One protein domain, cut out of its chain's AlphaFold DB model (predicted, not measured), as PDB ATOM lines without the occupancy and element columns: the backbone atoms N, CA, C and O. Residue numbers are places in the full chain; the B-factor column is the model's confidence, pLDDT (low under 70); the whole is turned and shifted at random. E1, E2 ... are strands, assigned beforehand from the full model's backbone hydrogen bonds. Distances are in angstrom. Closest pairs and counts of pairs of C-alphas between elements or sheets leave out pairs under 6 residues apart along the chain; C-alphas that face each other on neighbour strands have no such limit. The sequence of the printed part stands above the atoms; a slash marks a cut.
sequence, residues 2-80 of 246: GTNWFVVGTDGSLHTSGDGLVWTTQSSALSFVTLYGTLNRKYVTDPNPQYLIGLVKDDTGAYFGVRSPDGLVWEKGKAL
ATOM      1  N   GLY A   2      30.136  -5.680  -3.457       56.19
ATOM      2  CA  GLY A   2      29.415  -4.947  -2.413       56.19
ATOM      3  C   GLY A   2      30.371  -4.193  -1.484       56.19
ATOM      4  O   GLY A   2      31.588  -4.320  -1.602       56.19
ATOM      5  N   THR A   3      29.820  -3.425  -0.549       69.94
ATOM      6  CA  THR A   3      30.527  -2.633   0.476       69.94
ATOM      7  C   THR A   3      31.184  -3.498   1.564       69.94
ATOM      8  O   THR A   3      31.159  -3.141   2.737       69.94
ATOM      9  N   ASN A   4      31.736  -4.657   1.197       85.44
ATOM     10  CA  ASN A   4      32.329  -5.599   2.138       85.44
ATOM     11  C   ASN A   4      33.836  -5.368   2.271       85.44
ATOM     12  O   ASN A   4      34.560  -5.217   1.286       85.44
ATOM     13  N   TRP A   5      34.294  -5.405   3.512       90.50
ATOM     14  CA  TRP A   5      35.683  -5.411   3.930       90.50
ATOM     15  C   TRP A   5      36.169  -6.849   4.063       90.50
ATOM     16  O   TRP A   5      35.416  -7.719   4.501       90.50
ATOM     17  N   PHE A   6      37.432  -7.087   3.717       93.81
ATOM     18  CA  PHE A   6      38.062  -8.404   3.761       93.81
ATOM     19  C   PHE A   6      39.406  -8.314   4.478       93.81
ATOM     20  O   PHE A   6      40.196  -7.418   4.185       93.81
ATOM     21  N   VAL A   7      39.676  -9.251   5.387       95.00
ATOM     22  CA  VAL A   7      40.952  -9.361   6.110       95.00
ATOM     23  C   VAL A   7      41.362 -10.825   6.192       95.00
ATOM     24  O   VAL A   7      40.517 -11.706   6.337       95.00
ATOM     25  N   VAL A   8      42.666 -11.078   6.100       96.38
ATOM     26  CA  VAL A   8      43.260 -12.404   6.299       96.38
ATOM     27  C   VAL A   8      43.815 -12.481   7.718       96.38
ATOM     28  O   VAL A   8      44.592 -11.617   8.124       96.38
ATOM     29  N   GLY A   9      43.389 -13.494   8.469       94.75
ATOM     30  CA  GLY A   9      43.921 -13.819   9.787       94.75
ATOM     31  C   GLY A   9      45.332 -14.400   9.704       94.75
ATOM     32  O   GLY A   9      45.761 -14.914   8.672       94.75
ATOM     33  N   THR A  10      46.076 -14.352  10.809       92.56
ATOM     34  CA  THR A  10      47.437 -14.916  10.880       92.56
ATOM     35  C   THR A  10      47.469 -16.443  10.762       92.56
ATOM     36  O   THR A  10      48.519 -17.010  10.467       92.56
ATOM     37  N   ASP A  11      46.330 -17.103  10.967       93.25
ATOM     38  CA  ASP A  11      46.100 -18.536  10.763       93.25
ATOM     39  C   ASP A  11      45.696 -18.888   9.317       93.25
ATOM     40  O   ASP A  11      45.484 -20.056   8.989       93.25
ATOM     41  N   GLY A  12      45.597 -17.883   8.445       95.12
ATOM     42  CA  GLY A  12      45.188 -18.014   7.053       95.12
ATOM     43  C   GLY A  12      43.680 -18.112   6.832       95.12
ATOM     44  O   GLY A  12      43.244 -18.414   5.718       95.12
ATOM     45  N   SER A  13      42.872 -17.837   7.856       96.00
ATOM     46  CA  SER A  13      41.427 -17.685   7.702       96.00
ATOM     47  C   SER A  13      41.071 -16.365   6.998       96.00
ATOM     48  O   SER A  13      41.787 -15.367   7.093       96.00
ATOM     49  N   LEU A  14      39.962 -16.350   6.254       96.31
ATOM     50  CA  LEU A  14      39.422 -15.141   5.624       96.31
ATOM     51  C   LEU A  14      38.248 -14.625   6.454       96.31
ATOM     52  O   LEU A  14      37.311 -15.371   6.729       96.31
ATOM     53  N   HIS A  15      38.257 -13.341   6.794       95.31
ATOM     54  CA  HIS A  15      37.155 -12.677   7.481       95.31
ATOM     55  C   HIS A  15      36.535 -11.598   6.604       95.31
ATOM     56  O   HIS A  15      37.230 -10.900   5.863       95.31
ATOM     57  N   THR A  16      35.223 -11.431   6.738       94.69
ATOM     58  CA  THR A  16      34.457 -10.398   6.039       94.69
ATOM     59  C   THR A  16      33.647  -9.558   6.997       94.69
ATOM     60  O   THR A  16      33.114 -10.082   7.978       94.69
ATOM     61  N   SER A  17      33.472  -8.289   6.660       93.81
ATOM     62  CA  SER A  17      32.610  -7.373   7.396       93.81
ATOM     63  C   SER A  17      31.867  -6.446   6.441       93.81
ATOM     64  O   SER A  17      32.443  -5.996   5.457       93.81
ATOM     65  N   GLY A  18      30.600  -6.144   6.718       92.38
ATOM     66  CA  GLY A  18      29.848  -5.132   5.964       92.38
ATOM     67  C   GLY A  18      30.089  -3.699   6.457       92.38
ATOM     68  O   GLY A  18      29.815  -2.750   5.730       92.38
ATOM     69  N   ASP A  19      30.598  -3.538   7.681       91.12
ATOM     70  CA  ASP A  19      30.726  -2.250   8.378       91.12
ATOM     71  C   ASP A  19      32.145  -1.967   8.907       91.12
ATOM     72  O   ASP A  19      32.425  -0.865   9.372       91.12
ATOM     73  N   GLY A  20      33.049  -2.944   8.826       90.88
ATOM     74  CA  GLY A  20      34.401  -2.889   9.380       90.88
ATOM     75  C   GLY A  20      34.472  -3.108  10.898       90.88
ATOM     76  O   GLY A  20      35.574  -3.140  11.449       90.88
ATOM     77  N   LEU A  21      33.336  -3.281  11.582       92.19
ATOM     78  CA  LEU A  21      33.239  -3.432  13.036       92.19
ATOM     79  C   LEU A  21      32.944  -4.879  13.430       92.19
ATOM     80  O   LEU A  21      33.602  -5.426  14.318       92.19
ATOM     81  N   VAL A  22      31.979  -5.511  12.762       94.38
ATOM     82  CA  VAL A  22      31.587  -6.898  13.028       94.38
ATOM     83  C   VAL A  22      32.167  -7.803  11.953       94.38
ATOM     84  O   VAL A  22      31.877  -7.644  10.768       94.38
ATOM     85  N   TRP A  23      32.970  -8.777  12.373       95.25
ATOM     86  CA  TRP A  23      33.699  -9.671  11.478       95.25
ATOM     87  C   TRP A  23      33.167 -11.095  11.567       95.25
ATOM     88  O   TRP A  23      32.972 -11.634  12.653       95.25
ATOM     89  N   THR A  24      32.956 -11.713  10.407       95.06
ATOM     90  CA  THR A  24      32.555 -13.120  10.287       95.06
ATOM     91  C   THR A  24      33.623 -13.887   9.525       95.06
ATOM     92  O   THR A  24      34.053 -13.452   8.456       95.06
ATOM     93  N   THR A  25      34.052 -15.026  10.065       95.06
ATOM     94  CA  THR A  25      34.955 -15.947   9.369       95.06
ATOM     95  C   THR A  25      34.224 -16.622   8.214       95.06
ATOM     96  O   THR A  25      33.161 -17.212   8.403       95.06
ATOM     97  N   GLN A  26      34.804 -16.550   7.023       91.31
ATOM     98  CA  GLN A  26      34.314 -17.236   5.838       91.31
ATOM     99  C   GLN A  26      34.740 -18.698   5.859       91.31
ATOM    100  O   GLN A  26      35.901 -19.021   6.116       91.31
ATOM    101  N   SER A  27      33.801 -19.592   5.553       85.94
ATOM    102  CA  SER A  27      34.128 -21.001   5.358       85.94
ATOM    103  C   SER A  27      34.840 -21.160   4.016       85.94
ATOM    104  O   SER A  27      34.258 -20.913   2.962       85.94
ATOM    105  N   SER A  28      36.113 -21.544   4.052       86.50
ATOM    106  CA  SER A  28      36.915 -21.827   2.866       86.50
ATOM    107  C   SER A  28      37.886 -22.960   3.167       86.50
ATOM    108  O   SER A  28      38.419 -23.050   4.269       86.50
ATOM    109  N   ALA A  29      38.129 -23.818   2.175       87.81
ATOM    110  CA  ALA A  29      39.177 -24.835   2.237       87.81
ATOM    111  C   ALA A  29      40.566 -24.276   1.862       87.81
ATOM    112  O   ALA A  29      41.548 -25.011   1.863       87.81
ATOM    113  N   LEU A  30      40.651 -22.998   1.480       94.00
ATOM    114  CA  LEU A  30      41.905 -22.340   1.128       94.00
ATOM    115  C   LEU A  30      42.554 -21.720   2.367       94.00
ATOM    116  O   LEU A  30      41.875 -21.053   3.145       94.00
ATOM    117  N   SER A  31      43.874 -21.863   2.493       96.56
ATOM    118  CA  SER A  31      44.672 -21.125   3.475       96.56
ATOM    119  C   SER A  31      45.189 -19.835   2.841       96.56
ATOM    120  O   SER A  31      46.055 -19.862   1.962       96.56
ATOM    121  N   PHE A  32      44.619 -18.696   3.233       97.75
ATOM    122  CA  PHE A  32      44.995 -17.389   2.702       97.75
ATOM    123  C   PHE A  32      46.307 -16.899   3.304       97.75
ATOM    124  O   PHE A  32      46.572 -17.041   4.489       97.75
ATOM    125  N   VAL A  33      47.128 -16.275   2.469       97.38
ATOM    126  CA  VAL A  33      48.388 -15.646   2.877       97.38
ATOM    127  C   VAL A  33      48.216 -14.134   2.915       97.38
ATOM    128  O   VAL A  33      48.638 -13.476   3.860       97.38
ATOM    129  N   THR A  34      47.595 -13.568   1.877       96.88
ATOM    130  CA  THR A  34      47.315 -12.133   1.791       96.88
ATOM    131  C   THR A  34      46.271 -11.831   0.715       96.88
ATOM    132  O   THR A  34      46.002 -12.660  -0.161       96.88
ATOM    133  N   LEU A  35      45.706 -10.625   0.765       96.69
ATOM    134  CA  LEU A  35      44.879 -10.041  -0.286       96.69
ATOM    135  C   LEU A  35      45.630  -8.858  -0.894       96.69
ATOM    136  O   LEU A  35      46.120  -7.999  -0.169       96.69
ATOM    137  N   TYR A  36      45.684  -8.799  -2.222       95.50
ATOM    138  CA  TYR A  36      46.364  -7.726  -2.954       95.50
ATOM    139  C   TYR A  36      45.420  -6.590  -3.377       95.50
ATOM    140  O   TYR A  36      45.863  -5.550  -3.856       95.50
ATOM    141  N   GLY A  37      44.105  -6.789  -3.258       92.62
ATOM    142  CA  GLY A  37      43.087  -5.831  -3.692       92.62
ATOM    143  C   GLY A  37      42.355  -6.291  -4.948       92.62
ATOM    144  O   GLY A  37      42.241  -7.488  -5.199       92.62
ATOM    145  N   THR A  38      41.807  -5.356  -5.726       91.88
ATOM    146  CA  THR A  38      40.858  -5.684  -6.802       91.88
ATOM    147  C   THR A  38      41.375  -5.354  -8.198       91.88
ATOM    148  O   THR A  38      41.983  -4.306  -8.406       91.88
ATOM    149  N   LEU A  39      41.081  -6.219  -9.171       90.62
ATOM    150  CA  LEU A  39      41.301  -5.971 -10.600       90.62
ATOM    151  C   LEU A  39      39.977  -6.025 -11.369       90.62
ATOM    152  O   LEU A  39      39.160  -6.924 -11.161       90.62
ATOM    153  N   ASN A  40      39.778  -5.083 -12.287       83.81
ATOM    154  CA  ASN A  40      38.682  -5.099 -13.251       83.81
ATOM    155  C   ASN A  40      38.936  -6.170 -14.323       83.81
ATOM    156  O   ASN A  40      40.072  -6.346 -14.770       83.81
ATOM    157  N   ARG A  41      37.880  -6.824 -14.820       70.44
ATOM    158  CA  ARG A  41      38.003  -7.732 -15.972       70.44
ATOM    159  C   ARG A  41      37.834  -6.945 -17.276       70.44
ATOM    160  O   ARG A  41      36.881  -6.196 -17.447       70.44
ATOM    161  N   LYS A  42      38.813  -7.075 -18.178       58.78
ATOM    162  CA  LYS A  42      38.978  -6.239 -19.387       58.78
ATOM    163  C   LYS A  42      38.002  -6.557 -20.533       58.78
ATOM    164  O   LYS A  42      37.791  -5.708 -21.391       58.78
ATOM    165  N   TYR A  43      37.465  -7.774 -20.614       58.78
ATOM    166  CA  TYR A  43      36.807  -8.253 -21.836       58.78
ATOM    167  C   TYR A  43      35.274  -8.158 -21.760       58.78
ATOM    168  O   TYR A  43      34.669  -8.563 -20.776       58.78
ATOM    169  N   VAL A  44      34.680  -7.644 -22.845       50.28
ATOM    170  CA  VAL A  44      33.283  -7.177 -23.022       50.28
ATOM    171  C   VAL A  44      32.199  -8.217 -22.688       50.28
ATOM    172  O   VAL A  44      31.046  -7.859 -22.481       50.28
ATOM    173  N   THR A  45      32.543  -9.500 -22.614       54.47
ATOM    174  CA  THR A  45      31.593 -10.593 -22.355       54.47
ATOM    175  C   THR A  45      31.502 -11.000 -20.886       54.47
ATOM    176  O   THR A  45      30.834 -11.987 -20.585       54.47
ATOM    177  N   ASP A  46      32.197 -10.315 -19.975       56.03
ATOM    178  CA  ASP A  46      32.166 -10.679 -18.563       56.03
ATOM    179  C   ASP A  46      31.078  -9.934 -17.779       56.03
ATOM    180  O   ASP A  46      31.101  -8.702 -17.745       56.03
ATOM    181  N   PRO A  47      30.142 -10.643 -17.121       53.97
ATOM    182  CA  PRO A  47      29.091 -10.012 -16.329       53.97
ATOM    183  C   PRO A  47      29.594  -9.409 -15.004       53.97
ATOM    184  O   PRO A  47      28.845  -8.669 -14.368       53.97
ATOM    185  N   ASN A  48      30.828  -9.705 -14.564       58.09
ATOM    186  CA  ASN A  48      31.359  -9.238 -13.281       58.09
ATOM    187  C   ASN A  48      32.345  -8.066 -13.444       58.09
ATOM    188  O   ASN A  48      33.360  -8.197 -14.132       58.09
ATOM    189  N   PRO A  49      32.133  -6.932 -12.746       68.06
ATOM    190  CA  PRO A  49      32.945  -5.736 -12.957       68.06
ATOM    191  C   PRO A  49      34.363  -5.837 -12.366       68.06
ATOM    192  O   PRO A  49      35.277  -5.187 -12.875       68.06
ATOM    193  N   GLN A  50      34.565  -6.616 -11.291       84.56
ATOM    194  CA  GLN A  50      35.805  -6.654 -10.499       84.56
ATOM    195  C   GLN A  50      36.011  -7.993  -9.783       84.56
ATOM    196  O   GLN A  50      35.044  -8.592  -9.322       84.56
ATOM    197  N   TYR A  51      37.274  -8.391  -9.608       89.94
ATOM    198  CA  TYR A  51      37.696  -9.567  -8.841       89.94
ATOM    199  C   TYR A  51      38.653  -9.189  -7.717       89.94
ATOM    200  O   TYR A  51      39.548  -8.371  -7.918       89.94
ATOM    201  N   LEU A  52      38.458  -9.787  -6.541       93.81
ATOM    202  CA  LEU A  52      39.328  -9.664  -5.383       93.81
ATOM    203  C   LEU A  52      40.451 -10.661  -5.590       93.81
ATOM    204  O   LEU A  52      40.181 -11.825  -5.866       93.81
ATOM    205  N   ILE A  53      41.687 -10.199  -5.497       96.44
ATOM    206  CA  ILE A  53      42.881 -10.979  -5.785       96.44
ATOM    207  C   ILE A  53      43.617 -11.255  -4.482       96.44
ATOM    208  O   ILE A  53      43.771 -10.365  -3.644       96.44
ATOM    209  N   GLY A  54      44.111 -12.476  -4.335       97.25
ATOM    210  CA  GLY A  54      44.899 -12.871  -3.180       97.25
ATOM    211  C   GLY A  54      45.941 -13.925  -3.503       97.25
ATOM    212  O   GLY A  54      46.096 -14.365  -4.645       97.25
ATOM    213  N   LEU A  55      46.636 -14.329  -2.451       98.44
ATOM    214  CA  LEU A  55      47.599 -15.415  -2.440       98.44
ATOM    215  C   LEU A  55      47.139 -16.455  -1.423       98.44
ATOM    216  O   LEU A  55      46.778 -16.098  -0.300       98.44
ATOM    217  N   VAL A  56      47.186 -17.728  -1.802       98.25
ATOM    218  CA  VAL A  56      46.911 -18.857  -0.905       98.25
ATOM    219  C   VAL A  56      48.079 -19.827  -0.899       98.25
ATOM    220  O   VAL A  56      48.871 -19.873  -1.845       98.25
ATOM    221  N   LYS A  57      48.143 -20.624   0.161       97.06
ATOM    222  CA  LYS A  57      49.043 -21.757   0.314       97.06
ATOM    223  C   LYS A  57      48.213 -23.038   0.370       97.06
ATOM    224  O   LYS A  57      47.135 -23.041   0.960       97.06
ATOM    225  N   ASP A  58      48.682 -24.104  -0.266       94.56
ATOM    226  CA  ASP A  58      48.070 -25.427  -0.126       94.56
ATOM    227  C   ASP A  58      48.798 -26.302   0.907       94.56
ATOM    228  O   ASP A  58      49.851 -25.934   1.437       94.56
ATOM    229  N   ASP A  59      48.245 -27.484   1.170       91.69
ATOM    230  CA  ASP A  59      48.776 -28.431   2.158       91.69
ATOM    231  C   ASP A  59      50.160 -28.988   1.783       91.69
ATOM    232  O   ASP A  59      50.901 -29.453   2.647       91.69
ATOM    233  N   THR A  60      50.538 -28.921   0.501       92.44
ATOM    234  CA  THR A  60      51.880 -29.307   0.030       92.44
ATOM    235  C   THR A  60      52.915 -28.207   0.269       92.44
ATOM    236  O   THR A  60      54.119 -28.436   0.160       92.44
ATOM    237  N   GLY A  61      52.450 -27.006   0.617       92.69
ATOM    238  CA  GLY A  61      53.258 -25.818   0.817       92.69
ATOM    239  C   GLY A  61      53.461 -24.973  -0.438       92.69
ATOM    240  O   GLY A  61      54.215 -24.000  -0.378       92.69
ATOM    241  N   ALA A  62      52.794 -25.303  -1.546       96.44
ATOM    242  CA  ALA A  62      52.845 -24.532  -2.778       96.44
ATOM    243  C   ALA A  62      51.942 -23.292  -2.697       96.44
ATOM    244  O   ALA A  62      50.903 -23.290  -2.031       96.44
ATOM    245  N   TYR A  63      52.345 -22.229  -3.394       98.12
ATOM    246  CA  TYR A  63      51.661 -20.938  -3.388       98.12
ATOM    247  C   TYR A  63      50.948 -20.688  -4.712       98.12
ATOM    248  O   TYR A  63      51.478 -20.993  -5.782       98.12
ATOM    249  N   PHE A  64      49.751 -20.107  -4.640       98.44
ATOM    250  CA  PHE A  64      48.897 -19.869  -5.799       98.44
ATOM    251  C   PHE A  64      48.273 -18.483  -5.735       98.44
ATOM    252  O   PHE A  64      47.780 -18.053  -4.690       98.44
ATOM    253  N   GLY A  65      48.222 -17.820  -6.888       98.25
ATOM    254  CA  GLY A  65      47.325 -16.691  -7.080       98.25
ATOM    255  C   GLY A  65      45.873 -17.166  -7.095       98.25
ATOM    256  O   GLY A  65      45.552 -18.182  -7.722       98.25
ATOM    257  N   VAL A  66      45.001 -16.440  -6.408       97.25
ATOM    258  CA  VAL A  66      43.560 -16.702  -6.389       97.25
ATOM    259  C   VAL A  66      42.784 -15.446  -6.720       97.25
ATOM    260  O   VAL A  66      43.254 -14.326  -6.498       97.25
ATOM    261  N   ARG A  67      41.563 -15.633  -7.215       94.62
ATOM    262  CA  ARG A  67      40.618 -14.535  -7.376       94.62
ATOM    263  C   ARG A  67      39.210 -14.922  -6.964       94.62
ATOM    264  O   ARG A  67      38.850 -16.093  -7.046       94.62
ATOM    265  N   SER A  68      38.400 -13.934  -6.615       92.38
ATOM    266  CA  SER A  68      36.985 -14.133  -6.319       92.38
ATOM    267  C   SER A  68      36.129 -12.955  -6.796       92.38
ATOM    268  O   SER A  68      36.546 -11.808  -6.628       92.38
ATOM    269  N   PRO A  69      34.954 -13.192  -7.404       88.19
ATOM    270  CA  PRO A  69      34.025 -12.119  -7.765       88.19
ATOM    271  C   PRO A  69      33.274 -11.537  -6.553       88.19
ATOM    272  O   PRO A  69      32.840 -10.384  -6.595       88.19
ATOM    273  N   ASP A  70      33.116 -12.315  -5.480       86.19
ATOM    274  CA  ASP A  70      32.226 -12.018  -4.346       86.19
ATOM    275  C   ASP A  70      32.869 -12.227  -2.962       86.19
ATOM    276  O   ASP A  70      32.294 -11.841  -1.945       86.19
ATOM    277  N   GLY A  71      34.074 -12.797  -2.918       88.38
ATOM    278  CA  GLY A  71      34.785 -13.183  -1.703       88.38
ATOM    279  C   GLY A  71      34.349 -14.525  -1.107       88.38
ATOM    280  O   GLY A  71      34.917 -14.939  -0.097       88.38
ATOM    281  N   LEU A  72      33.387 -15.213  -1.729       87.12
ATOM    282  CA  LEU A  72      32.849 -16.504  -1.294       87.12
ATOM    283  C   LEU A  72      33.353 -17.634  -2.193       87.12
ATOM    284  O   LEU A  72      33.861 -18.644  -1.709       87.12
ATOM    285  N   VAL A  73      33.254 -17.450  -3.510       89.50
ATOM    286  CA  VAL A  73      33.701 -18.436  -4.496       89.50
ATOM    287  C   VAL A  73      35.077 -18.042  -5.006       89.50
ATOM    288  O   VAL A  73      35.251 -16.972  -5.587       89.50
ATOM    289  N   TRP A  74      36.065 -18.910  -4.804       93.56
ATOM    290  CA  TRP A  74      37.454 -18.637  -5.159       93.56
ATOM    291  C   TRP A  74      37.927 -19.526  -6.304       93.56
ATOM    292  O   TRP A  74      37.808 -20.750  -6.266       93.56
ATOM    293  N   GLU A  75      38.516 -18.897  -7.313       94.50
ATOM    294  CA  GLU A  75      39.224 -19.560  -8.401       94.50
ATOM    295  C   GLU A  75      40.719 -19.603  -8.072       94.50
ATOM    296  O   GLU A  75      41.306 -18.583  -7.699       94.50
ATOM    297  N   LYS A  76      41.343 -20.774  -8.239       96.12
ATOM    298  CA  LYS A  76      42.778 -20.988  -8.009       96.12
ATOM    299  C   LYS A  76      43.542 -21.055  -9.327       96.12
ATOM    300  O   LYS A  76      43.124 -21.739 -10.259       96.12
ATOM    301  N   GLY A  77      44.652 -20.325  -9.396       96.56
ATOM    302  CA  GLY A  77      45.533 -20.262 -10.555       96.56
ATOM    303  C   GLY A  77      46.547 -21.403 -10.622       96.56
ATOM    304  O   GLY A  77      46.358 -22.479 -10.052       96.56
ATOM    305  N   LYS A  78      47.652 -21.151 -11.331       95.44
ATOM    306  CA  LYS A  78      48.806 -22.063 -11.373       95.44
ATOM    307  C   LYS A  78      49.708 -21.851 -10.156       95.44
ATOM    308  O   LYS A  78      49.690 -20.777  -9.555       95.44
ATOM    309  N   ALA A  79      50.488 -22.879  -9.824       97.06
ATOM    310  CA  ALA A  79      51.534 -22.771  -8.814       97.06
ATOM    311  C   ALA A  79      52.532 -21.679  -9.221       97.06
ATOM    312  O   ALA A  79      52.872 -21.557 -10.401       97.06
ATOM    313  N   LEU A  80      52.950 -20.879  -8.247       98.19
ATOM    314  CA  LEU A  80      53.908 -19.798  -8.429       98.19
ATOM    315  C   LEU A  80      55.336 -20.324  -8.300       98.19
ATOM    316  O   LEU A  80      55.602 -21.255  -7.537       98.19
TER     317      LEU A  80
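What this domain is: This is residues 2 to 80 of the 246 residues of an uncharacterized protein of Bacteroidetes bacterium ADurb.Bin416 (UniProt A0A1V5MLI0). The model shows a strongly twisted sheet of four antiparallel strands, E3 to E6, with a separate small hairpin, E1 and E2, set next to the bend of its edge strand E3. The long link from E2 to E3 folds back beside E2, where residues 24 to 25 pair with residues 15 to 16, and the loop of residues 41 to 49 between E3 and E4 reaches to one far end of the domain. The printed part has 79 residues, with no named helix and six named strands in the order E1 E2 E3 E4 E5 E6; the class is all strand, though under half of the residues, 37 of 79, are in named strands. The whole is compact, with a radius of gyration of the C-alphas of 12.9 A, and flat, spanning 37 by 34 by 18 A.

How they stand to each other: E3, residues 31 to 40, E4, residues 50 to 57, E5, residues 63 to 68, and E6, residues 75 to 79, form a meander, each strand the antiparallel neighbour of the one before. From edge to edge of this sheet the strands' lines turn by 70 degrees. E3 and E4 form a hairpin at 158 degrees, with N 36 and O 53 within hydrogen-bond range at 2.9 A. E4 and E5 form a hairpin at 153 degrees, with N 52 and O 68 within range at 2.8 A. E5 and E6 form a hairpin at 159 degrees, with N 75 and O 67 within range at 2.8 A. The edge strands are E3 and E6, which are apart. E3 bends by 73 degrees at residue 34. The closest C-alphas of E3 and E1, residues 5 to 8, are those of Thr 34 and Val 8, 6.1 A apart. E1 forms an antiparallel hairpin with E2, residues 14 to 17, at 157 degrees, with N 5 and O 17 within range at 2.7 A. The closest C-alphas of E2 and E3 are those of Leu 14 and Phe 32, 6.7 A apart. E1 and E2 are each apart from E4, E5 and E6.

Where its parts are: E3 is the longest strand, 23.9 A from C-alpha 31 at (44.672, -21.125, 3.475) to C-alpha 40. E4 measures 22.8 A, E5 16.4 A and E6 12.7 A, ending with C-alpha 79 at (51.534, -22.771, -8.814). E1 begins with C-alpha 5 at (35.683, -5.411, 3.930) and measures 10.6 A; E2 measures 10.5 A.

The domain as a whole: The two C-alphas farthest apart, those of Asp 11 and Val 44, are 37.9 A apart. The printed part has no cut. The link from E2 to E3, residues 18 to 30, is long. The mean pLDDT of the printed part is 88.8; residues 2 to 3 and 42 to 49 are under 70.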